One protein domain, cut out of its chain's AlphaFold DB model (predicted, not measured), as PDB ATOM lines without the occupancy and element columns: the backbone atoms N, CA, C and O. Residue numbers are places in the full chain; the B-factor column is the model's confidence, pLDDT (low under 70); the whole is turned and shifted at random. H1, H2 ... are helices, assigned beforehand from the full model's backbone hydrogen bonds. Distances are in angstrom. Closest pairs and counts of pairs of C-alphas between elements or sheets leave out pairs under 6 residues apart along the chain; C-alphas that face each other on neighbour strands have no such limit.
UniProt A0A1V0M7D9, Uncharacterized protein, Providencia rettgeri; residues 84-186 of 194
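Overview. This is residues 84 to 186 of the 194 residues of an uncharacterized protein of Providencia rettgeri (UniProt A0A1V0M7D9). Two long helices, H1 and H3, run side by side the same way, and H3 lies between H1 and the shorter H4. H2 folds back from the far end of H1 as a hairpin, while H4 folds back along H3 and H5 then turns from H4 to cross towards H1. The printed part has 103 residues with five named helices, H1 to H5 in order along the chain, and no named strand; the class is all helix, and the helix packing is part aligned, part crossed. The whole is compact, with a radius of gyration of the C-alphas of 13.9 A, but elongated in outline, spanning 43 by 28 by 23 A.

Along the chain. H1, the longest helix, covers residues 84 to 104 and is 30.4 A long, from C-alpha 84 at (149.452, 122.018, 184.297) to C-alpha 104 at (136.849, 135.735, 208.282). H3 covers residues 131 to 150 and is 28.4 A long. H2 covers residues 108 to 119 over 16.9 A, and H4 covers residues 158 to 169 over 16.1 A. H5, residues 171 to 185, measures 21.4 A and ends with C-alpha 185 at (142.632, 120.963, 202.747).

Arrangement. H1 is the hub, touching H2, H3 and H5. It touches H3 at a shallow tilt of 24 degrees, the same way, with the closest C-alphas, those of Ile 91 and Leu 143, 5.8 A apart. H1 and H2 form a helical hairpin, opposite ways at a shallow tilt of 34.6 degrees, only just short of steep. They touch through residues 98 to 102 of H1 and 108 to 112 of H2 alone; the closest C-alphas, of Glu 102 and Ala 108, are 5.2 A apart. H2 and H3 are apart. H1 touches H5 with residues 92 to 96 alone, at a steep tilt of 48 degrees; the closest C-alphas, of Cys 92 and Cys 184, are 6.2 A apart. H3 and H4 form a second helical hairpin, at a tilt of 36 degrees that is only just steep; the closest C-alphas, of His 145 and Ile 158, are 7.2 A apart. H4 touches H5 with residues 162 to 166 alone, at a steep tilt of 58 degrees; the closest C-alphas, of Ile 166 and Ser 174, are 6.3 A apart. H3 and H5 are close but not clearly touching, with the closest C-alphas, of Gly 146 and Leu 181, 6.5 A apart. In H1, H2, H3, H4 and H5 every O i to N i+4 pair is within hydrogen-bond range.

Size, cuts and confidence. The two C-alphas farthest apart, those of Val 104 and Val 128, are 43.2 A apart. The printed part has no cut. The link from H2 to H3, of 11 residues, is long; those from H1 to H2 and from H4 to H5 are tight, and that from H3 to H4 is short. The mean pLDDT of the printed part is 83.4, and residues 120 to 129 and 155 to 156 are under 70.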
ATOM      1  N   TYR A  84     150.588 122.810 183.811       83.38
ATOM      2  CA  TYR A  84     149.452 122.018 184.297       83.38
ATOM      3  C   TYR A  84     149.489 121.827 185.809       83.38
ATOM      4  O   TYR A  84     148.437 121.766 186.438       83.38
ATOM      5  N   ILE A  85     150.690 121.746 186.387       82.81
ATOM      6  CA  ILE A  85     150.860 121.713 187.841       82.81
ATOM      7  C   ILE A  85     150.460 123.073 188.412       82.81
ATOM      8  O   ILE A  85     149.626 123.105 189.308       82.81
ATOM      9  N   SER A  86     150.920 124.171 187.802       83.62
ATOM     10  CA  SER A  86     150.533 125.528 188.210       83.62
ATOM     11  C   SER A  86     149.019 125.748 188.170       83.62
ATOM     12  O   SER A  86     148.457 126.338 189.081       83.62
ATOM     13  N   VAL A  87     148.319 125.214 187.161       86.44
ATOM     14  CA  VAL A  87     146.846 125.281 187.117       86.44
ATOM     15  C   VAL A  87     146.201 124.543 188.296       86.44
ATOM     16  O   VAL A  87     145.223 125.027 188.855       86.44
ATOM     17  N   LEU A  88     146.721 123.376 188.686       87.50
ATOM     18  CA  LEU A  88     146.184 122.621 189.823       87.50
ATOM     19  C   LEU A  88     146.489 123.283 191.166       87.50
ATOM     20  O   LEU A  88     145.642 123.252 192.056       87.50
ATOM     21  N   GLU A  89     147.668 123.881 191.298       85.94
ATOM     22  CA  GLU A  89     148.053 124.673 192.468       85.94
ATOM     23  C   GLU A  89     147.119 125.868 192.632       85.94
ATOM     24  O   GLU A  89     146.517 125.997 193.695       85.94
ATOM     25  N   ASN A  90     146.888 126.632 191.558       87.25
ATOM     26  CA  ASN A  90     145.945 127.751 191.558       87.25
ATOM     27  C   ASN A  90     144.534 127.293 191.955       87.25
ATOM     28  O   ASN A  90     143.909 127.897 192.813       87.25
ATOM     29  N   ILE A  91     144.040 126.171 191.412       89.12
ATOM     30  CA  ILE A  91     142.721 125.640 191.802       89.12
ATOM     31  C   ILE A  91     142.665 125.314 193.299       89.12
ATOM     32  O   ILE A  91     141.693 125.670 193.966       89.12
ATOM     33  N   CYS A  92     143.665 124.604 193.831       89.31
ATOM     34  CA  CYS A  92     143.701 124.284 195.259       89.31
ATOM     35  C   CYS A  92     143.764 125.554 196.114       89.31
ATOM     36  O   CYS A  92     143.075 125.639 197.133       89.31
ATOM     37  N   GLU A  93     144.567 126.526 195.693       89.12
ATOM     38  CA  GLU A  93     144.717 127.810 196.357       89.12
ATOM     39  C   GLU A  93     143.405 128.595 196.379       89.12
ATOM     40  O   GLU A  93     142.951 128.953 197.463       89.12
ATOM     41  N   ASP A  94     142.738 128.764 195.237       90.94
ATOM     42  CA  ASP A  94     141.455 129.465 195.108       90.94
ATOM     43  C   ASP A  94     140.404 128.910 196.073       90.94
ATOM     44  O   ASP A  94     139.761 129.639 196.833       90.94
ATOM     45  N   ILE A  95     140.238 127.584 196.080       90.25
ATOM     46  CA  ILE A  95     139.271 126.904 196.951       90.25
ATOM     47  C   ILE A  95     139.622 127.179 198.431       90.25
ATOM     48  O   ILE A  95     138.730 127.407 199.261       90.25
ATOM     49  N   TRP A  96     140.916 127.209 198.771       90.62
ATOM     50  CA  TRP A  96     141.407 127.429 200.130       90.62
ATOM     51  C   TRP A  96     141.251 128.879 200.587       90.62
ATOM     52  O   TRP A  96     140.664 129.109 201.653       90.62
ATOM     53  N   ILE A  97     141.689 129.859 199.791       91.31
ATOM     54  CA  ILE A  97     141.540 131.282 200.120       91.31
ATOM     55  C   ILE A  97     140.064 131.657 200.234       91.31
ATOM     56  O   ILE A  97     139.689 132.377 201.158       91.31
ATOM     57  N   GLU A  98     139.200 131.115 199.372       91.44
ATOM     58  CA  GLU A  98     137.761 131.368 199.421       91.44
ATOM     59  C   GLU A  98     137.168 130.831 200.726       91.44
ATOM     60  O   GLU A  98     136.406 131.527 201.393       91.44
ATOM     61  N   SER A  99     137.576 129.633 201.160       89.38
ATOM     62  CA  SER A  99     137.127 129.053 202.435       89.38
ATOM     63  C   SER A  99     137.578 129.895 203.638       89.38
ATOM     64  O   SER A  99     136.818 130.110 204.591       89.38
ATOM     65  N   LYS A 100     138.803 130.441 203.584       89.19
ATOM     66  CA  LYS A 100     139.331 131.362 204.605       89.19
ATOM     67  C   LYS A 100     138.585 132.690 204.621       89.19
ATOM     68  O   LYS A 100     138.237 133.173 205.699       89.19
ATOM     69  N   LEU A 101     138.307 133.270 203.457       89.56
ATOM     70  CA  LEU A 101     137.535 134.506 203.335       89.56
ATOM     71  C   LEU A 101     136.127 134.346 203.904       89.56
ATOM     72  O   LEU A 101     135.688 135.205 204.667       89.56
ATOM     73  N   GLU A 102     135.446 133.245 203.583       89.88
ATOM     74  CA  GLU A 102     134.104 132.934 204.090       89.88
ATOM     75  C   GLU A 102     134.070 132.819 205.623       89.88
ATOM     76  O   GLU A 102     133.099 133.248 206.246       89.88
ATOM     77  N   HIS A 103     135.143 132.315 206.240       87.12
ATOM     78  CA  HIS A 103     135.281 132.262 207.699       87.12
ATOM     79  C   HIS A 103     135.570 133.624 208.341       87.12
ATOM     80  O   HIS A 103     135.093 133.900 209.441       87.12
ATOM     81  N   VAL A 104     136.385 134.464 207.698       85.38
ATOM     82  CA  VAL A 104     136.849 135.735 208.282       85.38
ATOM     83  C   VAL A 104     135.849 136.871 208.054       85.38
ATOM     84  O   VAL A 104     135.729 137.763 208.895       85.38
ATOM     85  N   TYR A 105     135.126 136.859 206.934       84.12
ATOM     86  CA  TYR A 105     134.250 137.953 206.526       84.12
ATOM     87  C   TYR A 105     132.811 137.472 206.334       84.12
ATOM     88  O   TYR A 105     132.454 136.864 205.324       84.12
ATOM     89  N   GLY A 106     131.951 137.823 207.295       83.69
ATOM     90  CA  GLY A 106     130.513 137.583 207.197       83.69
ATOM     91  C   GLY A 106     129.938 138.176 205.908       83.69
ATOM     92  O   GLY A 106     130.081 139.367 205.645       83.69
ATOM     93  N   GLY A 107     129.301 137.330 205.096       85.25
ATOM     94  CA  GLY A 107     128.727 137.715 203.804       85.25
ATOM     95  C   GLY A 107     129.650 137.543 202.592       85.25
ATOM     96  O   GLY A 107     129.159 137.673 201.475       85.25
ATOM     97  N   ALA A 108     130.933 137.186 202.758       87.75
ATOM     98  CA  ALA A 108     131.827 136.927 201.619       87.75
ATOM     99  C   ALA A 108     131.288 135.827 200.694       87.75
ATOM    100  O   ALA A 108     131.306 135.989 199.474       87.75
ATOM    101  N   LYS A 109     130.698 134.770 201.272       89.38
ATOM    102  CA  LYS A 109     130.073 133.674 200.519       89.38
ATOM    103  C   LYS A 109     129.059 134.166 199.484       89.38
ATOM    104  O   LYS A 109     129.066 133.680 198.365       89.38
ATOM    105  N   TYR A 110     128.237 135.162 199.822       88.88
ATOM    106  CA  TYR A 110     127.216 135.691 198.912       88.88
ATOM    107  C   TYR A 110     127.823 136.260 197.618       88.88
ATOM    108  O   TYR A 110     127.315 136.011 196.528       88.88
ATOM    109  N   TYR A 111     128.923 137.005 197.731       89.94
ATOM    110  CA  TYR A 111     129.592 137.609 196.577       89.94
ATOM    111  C   TYR A 111     130.445 136.595 195.806       89.94
ATOM    112  O   TYR A 111     130.451 136.611 194.578       89.94
ATOM    113  N   LEU A 112     131.108 135.672 196.510       90.06
ATOM    114  CA  LEU A 112     131.850 134.574 195.880       90.06
ATOM    115  C   LEU A 112     130.912 133.639 195.100       90.06
ATOM    116  O   LEU A 112     131.223 133.244 193.979       90.06
ATOM    117  N   ASP A 113     129.723 133.345 195.634       87.94
ATOM    118  CA  ASP A 113     128.695 132.563 194.938       87.94
ATOM    119  C   ASP A 113     128.205 133.266 193.659       87.94
ATOM    120  O   ASP A 113     127.957 132.587 192.661       87.94
ATOM    121  N   ALA A 114     128.155 134.605 193.622       86.94
ATOM    122  CA  ALA A 114     127.827 135.347 192.402       86.94
ATOM    123  C   ALA A 114     128.884 135.160 191.295       86.94
ATOM    124  O   ALA A 114     128.523 134.971 190.133       86.94
ATOM    125  N   VAL A 115     130.177 135.156 191.645       86.31
ATOM    126  CA  VAL A 115     131.267 134.860 190.691       86.31
ATOM    127  C   VAL A 115     131.175 133.423 190.201       86.31
ATOM    128  O   VAL A 115     131.214 133.178 188.999       86.31
ATOM    129  N   ARG A 116     130.988 132.468 191.117       83.94
ATOM    130  CA  ARG A 116     130.864 131.042 190.780       83.94
ATOM    131  C   ARG A 116     129.698 130.808 189.809       83.94
ATOM    132  O   ARG A 116     129.874 130.149 188.792       83.94
ATOM    133  N   GLN A 117     128.532 131.397 190.054       80.44
ATOM    134  CA  GLN A 117     127.388 131.280 189.139       80.44
ATOM    135  C   GLN A 117     127.665 131.893 187.763       80.44
ATOM    136  O   GLN A 117     127.259 131.328 186.753       80.44
ATOM    137  N   HIS A 118     128.370 133.025 187.717       79.19
ATOM    138  CA  HIS A 118     128.716 133.691 186.465       79.19
ATOM    139  C   HIS A 118     129.703 132.871 185.620       79.19
ATOM    140  O   HIS A 118     129.471 132.649 184.430       79.19
ATOM    141  N   VAL A 119     130.781 132.381 186.238       73.06
ATOM    142  CA  VAL A 119     131.841 131.623 185.555       73.06
ATOM    143  C   VAL A 119     131.356 130.231 185.136       73.06
ATOM    144  O   VAL A 119     131.700 129.762 184.053       73.06
ATOM    145  N   PHE A 120     130.516 129.579 185.947       68.81
ATOM    146  CA  PHE A 120     130.077 128.194 185.723       68.81
ATOM    147  C   PHE A 120     128.639 128.079 185.217       68.81
ATOM    148  O   PHE A 120     127.924 127.147 185.584       68.81
ATOM    149  N   THR A 121     128.214 128.991 184.339       57.03
ATOM    150  CA  THR A 121     126.929 128.820 183.652       57.03
ATOM    151  C   THR A 121     127.012 127.569 182.765       57.03
ATOM    152  O   THR A 121     127.766 127.537 181.791       57.03
ATOM    153  N   GLU A 122     126.297 126.514 183.163       50.31
ATOM    154  CA  GLU A 122     126.368 125.153 182.621       50.31
ATOM    155  C   GLU A 122     126.310 125.140 181.080       50.31
ATOM    156  O   GLU A 122     125.266 125.399 180.479       50.31
ATOM    157  N   LYS A 123     127.426 124.810 180.416       49.66
ATOM    158  CA  LYS A 123     127.386 124.359 179.020       49.66
ATOM    159  C   LYS A 123     127.254 122.835 179.022       49.66
ATOM    160  O   LYS A 123     128.117 122.176 179.603       49.66
ATOM    161  N   PRO A 124     126.217 122.258 178.390       48.81
ATOM    162  CA  PRO A 124     126.120 120.814 178.240       48.81
ATOM    163  C   PRO A 124     127.318 120.306 177.433       48.81
ATOM    164  O   PRO A 124     127.668 120.865 176.392       48.81
ATOM    165  N   ILE A 125     127.966 119.260 177.936       51.56
ATOM    166  CA  ILE A 125     129.139 118.661 177.302       51.56
ATOM    167  C   ILE A 125     128.647 117.596 176.322       51.56
ATOM    168  O   ILE A 125     128.000 116.629 176.719       51.56
ATOM    169  N   ASN A 126     128.935 117.785 175.034       52.00
ATOM    170  CA  ASN A 126     128.567 116.843 173.978       52.00
ATOM    171  C   ASN A 126     129.568 115.674 173.884       52.00
ATOM    172  O   ASN A 126     130.736 115.785 174.245       52.00
ATOM    173  N   SER A 127     129.102 114.534 173.366       49.81
ATOM    174  CA  SER A 127     129.736 113.208 173.452       49.81
ATOM    175  C   SER A 127     130.940 112.944 172.527       49.81
ATOM    176  O   SER A 127     131.326 111.790 172.346       49.81
ATOM    177  N   VAL A 128     131.568 113.972 171.952       55.56
ATOM    178  CA  VAL A 128     132.856 113.855 171.245       55.56
ATOM    179  C   VAL A 128     133.716 115.030 171.679       55.56
ATOM    180  O   VAL A 128     133.460 116.159 171.285       55.56
ATOM    181  N   ILE A 129     134.701 114.749 172.530       68.06
ATOM    182  CA  ILE A 129     135.497 115.763 173.221       68.06
ATOM    183  C   ILE A 129     136.927 115.684 172.677       68.06
ATOM    184  O   ILE A 129     137.602 114.656 172.829       68.06
ATOM    185  N   SER A 130     137.383 116.748 172.022       80.44
ATOM    186  CA  SER A 130     138.781 116.953 171.628       80.44
ATOM    187  C   SER A 130     139.719 116.914 172.846       80.44
ATOM    188  O   SER A 130     139.286 116.972 173.996       80.44
ATOM    189  N   ILE A 131     141.034 116.800 172.631       82.44
ATOM    190  CA  ILE A 131     142.010 116.804 173.741       82.44
ATOM    191  C   ILE A 131     141.907 118.099 174.561       82.44
ATOM    192  O   ILE A 131     141.967 118.050 175.788       82.44
ATOM    193  N   GLU A 132     141.721 119.238 173.899       82.31
ATOM    194  CA  GLU A 132     141.599 120.549 174.542       82.31
ATOM    195  C   GLU A 132     140.354 120.616 175.423       82.31
ATOM    196  O   GLU A 132     140.447 120.946 176.604       82.31
ATOM    197  N   GLU A 133     139.209 120.182 174.899       82.69
ATOM    198  CA  GLU A 133     137.969 120.134 175.672       82.69
ATOM    199  C   GLU A 133     138.064 119.144 176.846       82.69
ATOM    200  O   GLU A 133     137.492 119.402 177.905       82.69
ATOM    201  N   LYS A 134     138.837 118.049 176.725       86.12
ATOM    202  CA  LYS A 134     139.113 117.143 177.856       86.12
ATOM    203  C   LYS A 134     139.922 117.848 178.940       86.12
ATOM    204  O   LYS A 134     139.586 117.714 180.112       86.12
ATOM    205  N   ILE A 135     140.964 118.598 178.579       85.62
ATOM    206  CA  ILE A 135     141.777 119.353 179.546       85.62
ATOM    207  C   ILE A 135     140.911 120.394 180.262       85.62
ATOM    208  O   ILE A 135     140.902 120.434 181.492       85.62
ATOM    209  N   THR A 136     140.133 121.183 179.519       84.56
ATOM    210  CA  THR A 136     139.203 122.162 180.100       84.56
ATOM    211  C   THR A 136     138.188 121.490 181.018       84.56
ATOM    212  O   THR A 136     137.945 121.963 182.126       84.56
ATOM    213  N   PHE A 137     137.630 120.352 180.602       86.38
ATOM    214  CA  PHE A 137     136.706 119.590 181.430       86.38
ATOM    215  C   PHE A 137     137.366 119.066 182.712       86.38
ATOM    216  O   PHE A 137     136.761 119.139 183.778       86.38
ATOM    217  N   PHE A 138     138.613 118.594 182.639       90.25
ATOM    218  CA  PHE A 138     139.366 118.152 183.809       90.25
ATOM    219  C   PHE A 138     139.550 119.288 184.821       90.25
ATOM    220  O   PHE A 138     139.215 119.127 185.990       90.25
ATOM    221  N   ILE A 139     140.033 120.443 184.359       88.50
ATOM    222  CA  ILE A 139     140.254 121.649 185.172       88.50
ATOM    223  C   ILE A 139     138.943 122.079 185.845       88.50
ATOM    224  O   ILE A 139     138.888 122.226 187.067       88.50
ATOM    225  N   ASN A 140     137.864 122.186 185.065       86.12
ATOM    226  CA  ASN A 140     136.550 122.572 185.574       86.12
ATOM    227  C   ASN A 140     135.995 121.557 186.577       86.12
ATOM    228  O   ASN A 140     135.413 121.957 187.584       86.12
ATOM    229  N   TYR A 141     136.189 120.255 186.338       88.56
ATOM    230  CA  TYR A 141     135.777 119.213 187.275       88.56
ATOM    231  C   TYR A 141     136.490 119.354 188.618       88.56
ATOM    232  O   TYR A 141     135.816 119.379 189.644       88.56
ATOM    233  N   VAL A 142     137.823 119.466 188.627       91.25
ATOM    234  CA  VAL A 142     138.600 119.582 189.875       91.25
ATOM    235  C   VAL A 142     138.139 120.805 190.668       91.25
ATOM    236  O   VAL A 142     137.867 120.696 191.865       91.25
ATOM    237  N   LEU A 143     137.973 121.942 189.991       87.62
ATOM    238  CA  LEU A 143     137.547 123.197 190.602       87.62
ATOM    239  C   LEU A 143     136.121 123.127 191.170       87.62
ATOM    240  O   LEU A 143     135.898 123.487 192.325       87.62
ATOM    241  N   LEU A 144     135.152 122.626 190.397       86.25
ATOM    242  CA  LEU A 144     133.757 122.495 190.838       86.25
ATOM    243  C   LEU A 144     133.593 121.445 191.935       86.25
ATOM    244  O   LEU A 144     132.873 121.678 192.907       86.25
ATOM    245  N   HIS A 145     134.265 120.302 191.802       88.31
ATOM    246  CA  HIS A 145     134.229 119.245 192.805       88.31
ATOM    247  C   HIS A 145     134.822 119.733 194.130       88.31
ATOM    248  O   HIS A 145     134.202 119.565 195.183       88.31
ATOM    249  N   GLY A 146     135.973 120.407 194.077       89.88
ATOM    250  CA  GLY A 146     136.608 121.003 195.244       89.88
ATOM    251  C   GLY A 146     135.748 122.087 195.895       89.88
ATOM    252  O   GLY A 146     135.459 121.996 197.086       89.88
ATOM    253  N   ARG A 147     135.226 123.050 195.124       87.38
ATOM    254  CA  ARG A 147     134.315 124.085 195.649       87.38
ATOM    255  C   ARG A 147     133.039 123.504 196.259       87.38
ATOM    256  O   ARG A 147     132.567 123.988 197.290       87.38
ATOM    257  N   SER A 148     132.478 122.457 195.656       87.06
ATOM    258  CA  SER A 148     131.301 121.785 196.210       87.06
ATOM    259  C   SER A 148     131.613 121.121 197.551       87.06
ATOM    260  O   SER A 148     130.868 121.308 198.513       87.06
ATOM    261  N   LYS A 149     132.751 120.422 197.645       88.44
ATOM    262  CA  LYS A 149     133.177 119.704 198.855       88.44
ATOM    263  C   LYS A 149     133.614 120.642 199.990       88.44
ATOM    264  O   LYS A 149     133.261 120.379 201.136       88.44
ATOM    265  N   TYR A 150     134.347 121.720 199.696       87.94
ATOM    266  CA  TYR A 150     135.035 122.537 200.714       87.94
ATOM    267  C   TYR A 150     134.478 123.953 200.918       87.94
ATOM    268  O   TYR A 150     134.701 124.538 201.977       87.94
ATOM    269  N   ASN A 151     133.723 124.502 199.961       84.88
ATOM    270  CA  ASN A 151     133.086 125.828 200.077       84.88
ATOM    271  C   ASN A 151     131.548 125.740 200.126       84.88
ATOM    272  O   ASN A 151     130.844 126.756 200.092       84.88
ATOM    273  N   GLY A 152     131.000 124.517 200.164       79.56
ATOM    274  CA  GLY A 152     129.558 124.275 200.185       79.56
ATOM    275  C   GLY A 152     128.847 124.874 198.972       79.56
ATOM    276  O   GLY A 152     127.739 125.402 199.097       79.56
ATOM    277  N   VAL A 153     129.509 124.887 197.811       77.25
ATOM    278  CA  VAL A 153     128.901 125.355 196.564       77.25
ATOM    279  C   VAL A 153     127.929 124.294 196.072       77.25
ATOM    280  O   VAL A 153     128.296 123.137 195.845       77.25
ATOM    281  N   VAL A 154     126.671 124.694 195.904       71.69
ATOM    282  CA  VAL A 154     125.650 123.828 195.318       71.69
ATOM    283  C   VAL A 154     125.881 123.798 193.815       71.69
ATOM    284  O   VAL A 154     125.549 124.741 193.104       71.69
ATOM    285  N   VAL A 155     126.490 122.712 193.350       69.50
ATOM    286  CA  VAL A 155     126.619 122.401 191.927       69.50
ATOM    287  C   VAL A 155     125.479 121.455 191.582       69.50
ATOM    288  O   VAL A 155     125.411 120.344 192.121       69.50
ATOM    289  N   ASN A 156     124.568 121.890 190.710       68.81
ATOM    290  CA  ASN A 156     123.524 121.001 190.216       68.81
ATOM    291  C   ASN A 156     124.192 119.797 189.543       68.81
ATOM    292  O   ASN A 156     125.170 119.945 188.813       68.81
ATOM    293  N   ASN A 157     123.677 118.597 189.800       74.19
ATOM    294  CA  ASN A 157     124.139 117.373 189.144       74.19
ATOM    295  C   ASN A 157     125.630 117.031 189.377       74.19
ATOM    296  O   ASN A 157     126.252 116.384 188.537       74.19
ATOM    297  N   ILE A 158     126.221 117.390 190.529       78.94
ATOM    298  CA  ILE A 158     127.622 117.038 190.859       78.94
ATOM    299  C   ILE A 158     127.910 115.527 190.742       78.94
ATOM    300  O   ILE A 158     129.003 115.124 190.343       78.94
ATOM    301  N   ASN A 159     126.915 114.684 191.035       83.69
ATOM    302  CA  ASN A 159     127.014 113.236 190.860       83.69
ATOM    303  C   ASN A 159     127.118 112.848 189.380       83.69
ATOM    304  O   ASN A 159     127.972 112.037 189.026       83.69
ATOM    305  N   ASP A 160     126.311 113.460 188.512       83.69
ATOM    306  CA  ASP A 160     126.370 113.217 187.068       83.69
ATOM    307  C   ASP A 160     127.691 113.719 186.491       83.69
ATOM    308  O   ASP A 160     128.297 113.043 185.661       83.69
ATOM    309  N   LEU A 161     128.193 114.855 186.984       84.06
ATOM    310  CA  LEU A 161     129.504 115.379 186.618       84.06
ATOM    311  C   LEU A 161     130.625 114.393 186.994       84.06
ATOM    312  O   LEU A 161     131.514 114.133 186.182       84.06
ATOM    313  N   LYS A 162     130.561 113.781 188.186       88.88
ATOM    314  CA  LYS A 162     131.508 112.736 188.615       88.88
ATOM    315  C   LYS A 162     131.410 111.482 187.745       88.88
ATOM    316  O   LYS A 162     132.439 110.938 187.347       88.88
ATOM    317  N   LEU A 163     130.202 111.037 187.401       90.00
ATOM    318  CA  LEU A 163     130.006 109.895 186.499       90.00
ATOM    319  C   LEU A 163     130.558 110.175 185.094       90.00
ATOM    320  O   LEU A 163     131.264 109.335 184.533       90.00
ATOM    321  N   GLN A 164     130.317 111.371 184.555       87.69
ATOM    322  CA  GLN A 164     130.885 111.811 183.279       87.69
ATOM    323  C   GLN A 164     132.414 111.845 183.333       87.69
ATOM    324  O   GLN A 164     133.072 111.306 182.441       87.69
ATOM    325  N   PHE A 165     132.989 112.383 184.410       90.31
ATOM    326  CA  PHE A 165     134.435 112.395 184.624       90.31
ATOM    327  C   PHE A 165     135.042 110.997 184.640       90.31
ATOM    328  O   PHE A 165     136.027 110.740 183.945       90.31
ATOM    329  N   ILE A 166     134.417 110.062 185.355       93.25
ATOM    330  CA  ILE A 166     134.839 108.659 185.374       93.25
ATOM    331  C   ILE A 166     134.760 108.043 183.972       93.25
ATOM    332  O   ILE A 166     135.662 107.289 183.606       93.25
ATOM    333  N   SER A 167     133.742 108.379 183.173       90.56
ATOM    334  CA  SER A 167     133.612 107.865 181.802       90.56
ATOM    335  C   SER A 167     134.723 108.357 180.863       90.56
ATOM    336  O   SER A 167     135.169 107.605 179.999       90.56
ATOM    337  N   ILE A 168     135.209 109.590 181.055       89.81
ATOM    338  CA  ILE A 168     136.232 110.214 180.202       89.81
ATOM    339  C   ILE A 168     137.652 109.831 180.649       89.81
ATOM    340  O   ILE A 168     138.514 109.600 179.799       89.81
ATOM    341  N   PHE A 169     137.907 109.765 181.963       90.81
ATOM    342  CA  PHE A 169     139.259 109.658 182.536       90.81
ATOM    343  C   PHE A 169     139.534 108.412 183.373       90.81
ATOM    344  O   PHE A 169     140.699 108.147 183.655       90.81
ATOM    345  N   THR A 170     138.521 107.630 183.749       93.38
ATOM    346  CA  THR A 170     138.543 106.504 184.709       93.38
ATOM    347  C   THR A 170     138.354 106.866 186.185       93.38
ATOM    348  O   THR A 170     138.700 107.947 186.667       93.38
ATOM    349  N   LYS A 171     137.862 105.874 186.941       95.50
ATOM    350  CA  LYS A 171     137.712 105.934 188.400       95.50
ATOM    351  C   LYS A 171     139.043 106.185 189.112       95.50
ATOM    352  O   LYS A 171     139.085 106.977 190.041       95.50
ATOM    353  N   THR A 172     140.135 105.580 188.647       97.19
ATOM    354  CA  THR A 172     141.465 105.755 189.249       97.19
ATOM    355  C   THR A 172     141.920 107.212 189.223       97.19
ATOM    356  O   THR A 172     142.520 107.685 190.186       97.19
ATOM    357  N   ILE A 173     141.641 107.938 188.136       94.31
ATOM    358  CA  ILE A 173     141.961 109.367 188.050       94.31
ATOM    359  C   ILE A 173     141.039 110.177 188.968       94.31
ATOM    360  O   ILE A 173     141.530 111.047 189.683       94.31
ATOM    361  N   SER A 174     139.743 109.849 189.027       94.62
ATOM    362  CA  SER A 174     138.815 110.490 189.974       94.62
ATOM    363  C   SER A 174     139.276 110.329 191.425       94.62
ATOM    364  O   SER A 174     139.304 111.309 192.160       94.62
ATOM    365  N   ASP A 175     139.685 109.126 191.830       94.94
ATOM    366  CA  ASP A 175     140.150 108.859 193.195       94.94
ATOM    367  C   ASP A 175     141.442 109.648 193.513       94.94
ATOM    368  O   ASP A 175     141.659 110.070 194.648       94.94
ATOM    369  N   LYS A 176     142.312 109.882 192.516       94.38
ATOM    370  CA  LYS A 176     143.506 110.733 192.674       94.38
ATOM    371  C   LYS A 176     143.158 112.211 192.837       94.38
ATOM    372  O   LYS A 176     143.815 112.881 193.625       94.38
ATOM    373  N   VAL A 177     142.146 112.708 192.122       93.56
ATOM    374  CA  VAL A 177     141.630 114.076 192.306       93.56
ATOM    375  C   VAL A 177     141.070 114.243 193.717       93.56
ATOM    376  O   VAL A 177     141.422 115.208 194.393       93.56
ATOM    377  N   ASP A 178     140.277 113.280 194.194       92.44
ATOM    378  CA  ASP A 178     139.716 113.310 195.550       92.44
ATOM    379  C   ASP A 178     140.839 113.389 196.605       92.44
ATOM    380  O   ASP A 178     140.774 114.221 197.512       92.44
ATOM    381  N   ARG A 179     141.915 112.603 196.434       91.44
ATOM    382  CA  ARG A 179     143.101 112.632 197.311       91.44
ATOM    383  C   ARG A 179     143.901 113.929 197.227       91.44
ATOM    384  O   ARG A 179     144.347 114.413 198.260       91.44
ATOM    385  N   LEU A 180     144.109 114.474 196.025       90.00
ATOM    386  CA  LEU A 180     144.792 115.760 195.835       90.00
ATOM    387  C   LEU A 180     144.069 116.852 196.626       90.00
ATOM    388  O   LEU A 180     144.683 117.572 197.407       90.00
ATOM    389  N   LEU A 181     142.750 116.921 196.463       90.25
ATOM    390  CA  LEU A 181     141.931 117.888 197.173       90.25
ATOM    391  C   LEU A 181     141.896 117.602 198.681       90.25
ATOM    392  O   LEU A 181     141.887 118.522 199.475       90.25
ATOM    393  N   GLU A 182     141.892 116.355 199.140       89.25
ATOM    394  CA  GLU A 182     142.028 116.078 200.582       89.25
ATOM    395  C   GLU A 182     143.369 116.557 201.143       89.25
ATOM    396  O   GLU A 182     143.408 117.136 202.229       89.25
ATOM    397  N   TRP A 183     144.451 116.389 200.384       81.69
ATOM    398  CA  TRP A 183     145.781 116.833 200.785       81.69
ATOM    399  C   TRP A 183     145.885 118.357 200.891       81.69
ATOM    400  O   TRP A 183     146.419 118.857 201.880       81.69
ATOM    401  N   CYS A 184     145.304 119.089 199.932       79.56
ATOM    402  CA  CYS A 184     145.278 120.555 199.943       79.56
ATOM    403  C   CYS A 184     144.540 121.125 201.179       79.56
ATOM    404  O   CYS A 184     144.896 122.196 201.666       79.56
ATOM    405  N   PHE A 185     143.535 120.419 201.717       76.44
ATOM    406  CA  PHE A 185     142.632 120.963 202.747       76.44
ATOM    407  C   PHE A 185     142.811 120.359 204.144       76.44
ATOM    408  O   PHE A 185     142.464 121.005 205.135       76.44
ATOM    409  N   TYR A 186     143.396 119.165 204.252       71.38
ATOM    410  CA  TYR A 186     143.667 118.492 205.524       71.38
ATOM    411  C   TYR A 186     145.074 117.873 205.577       71.38
ATOM    412  O   TYR A 186     145.217 116.658 205.747       71.38
TER     413      TYR A 186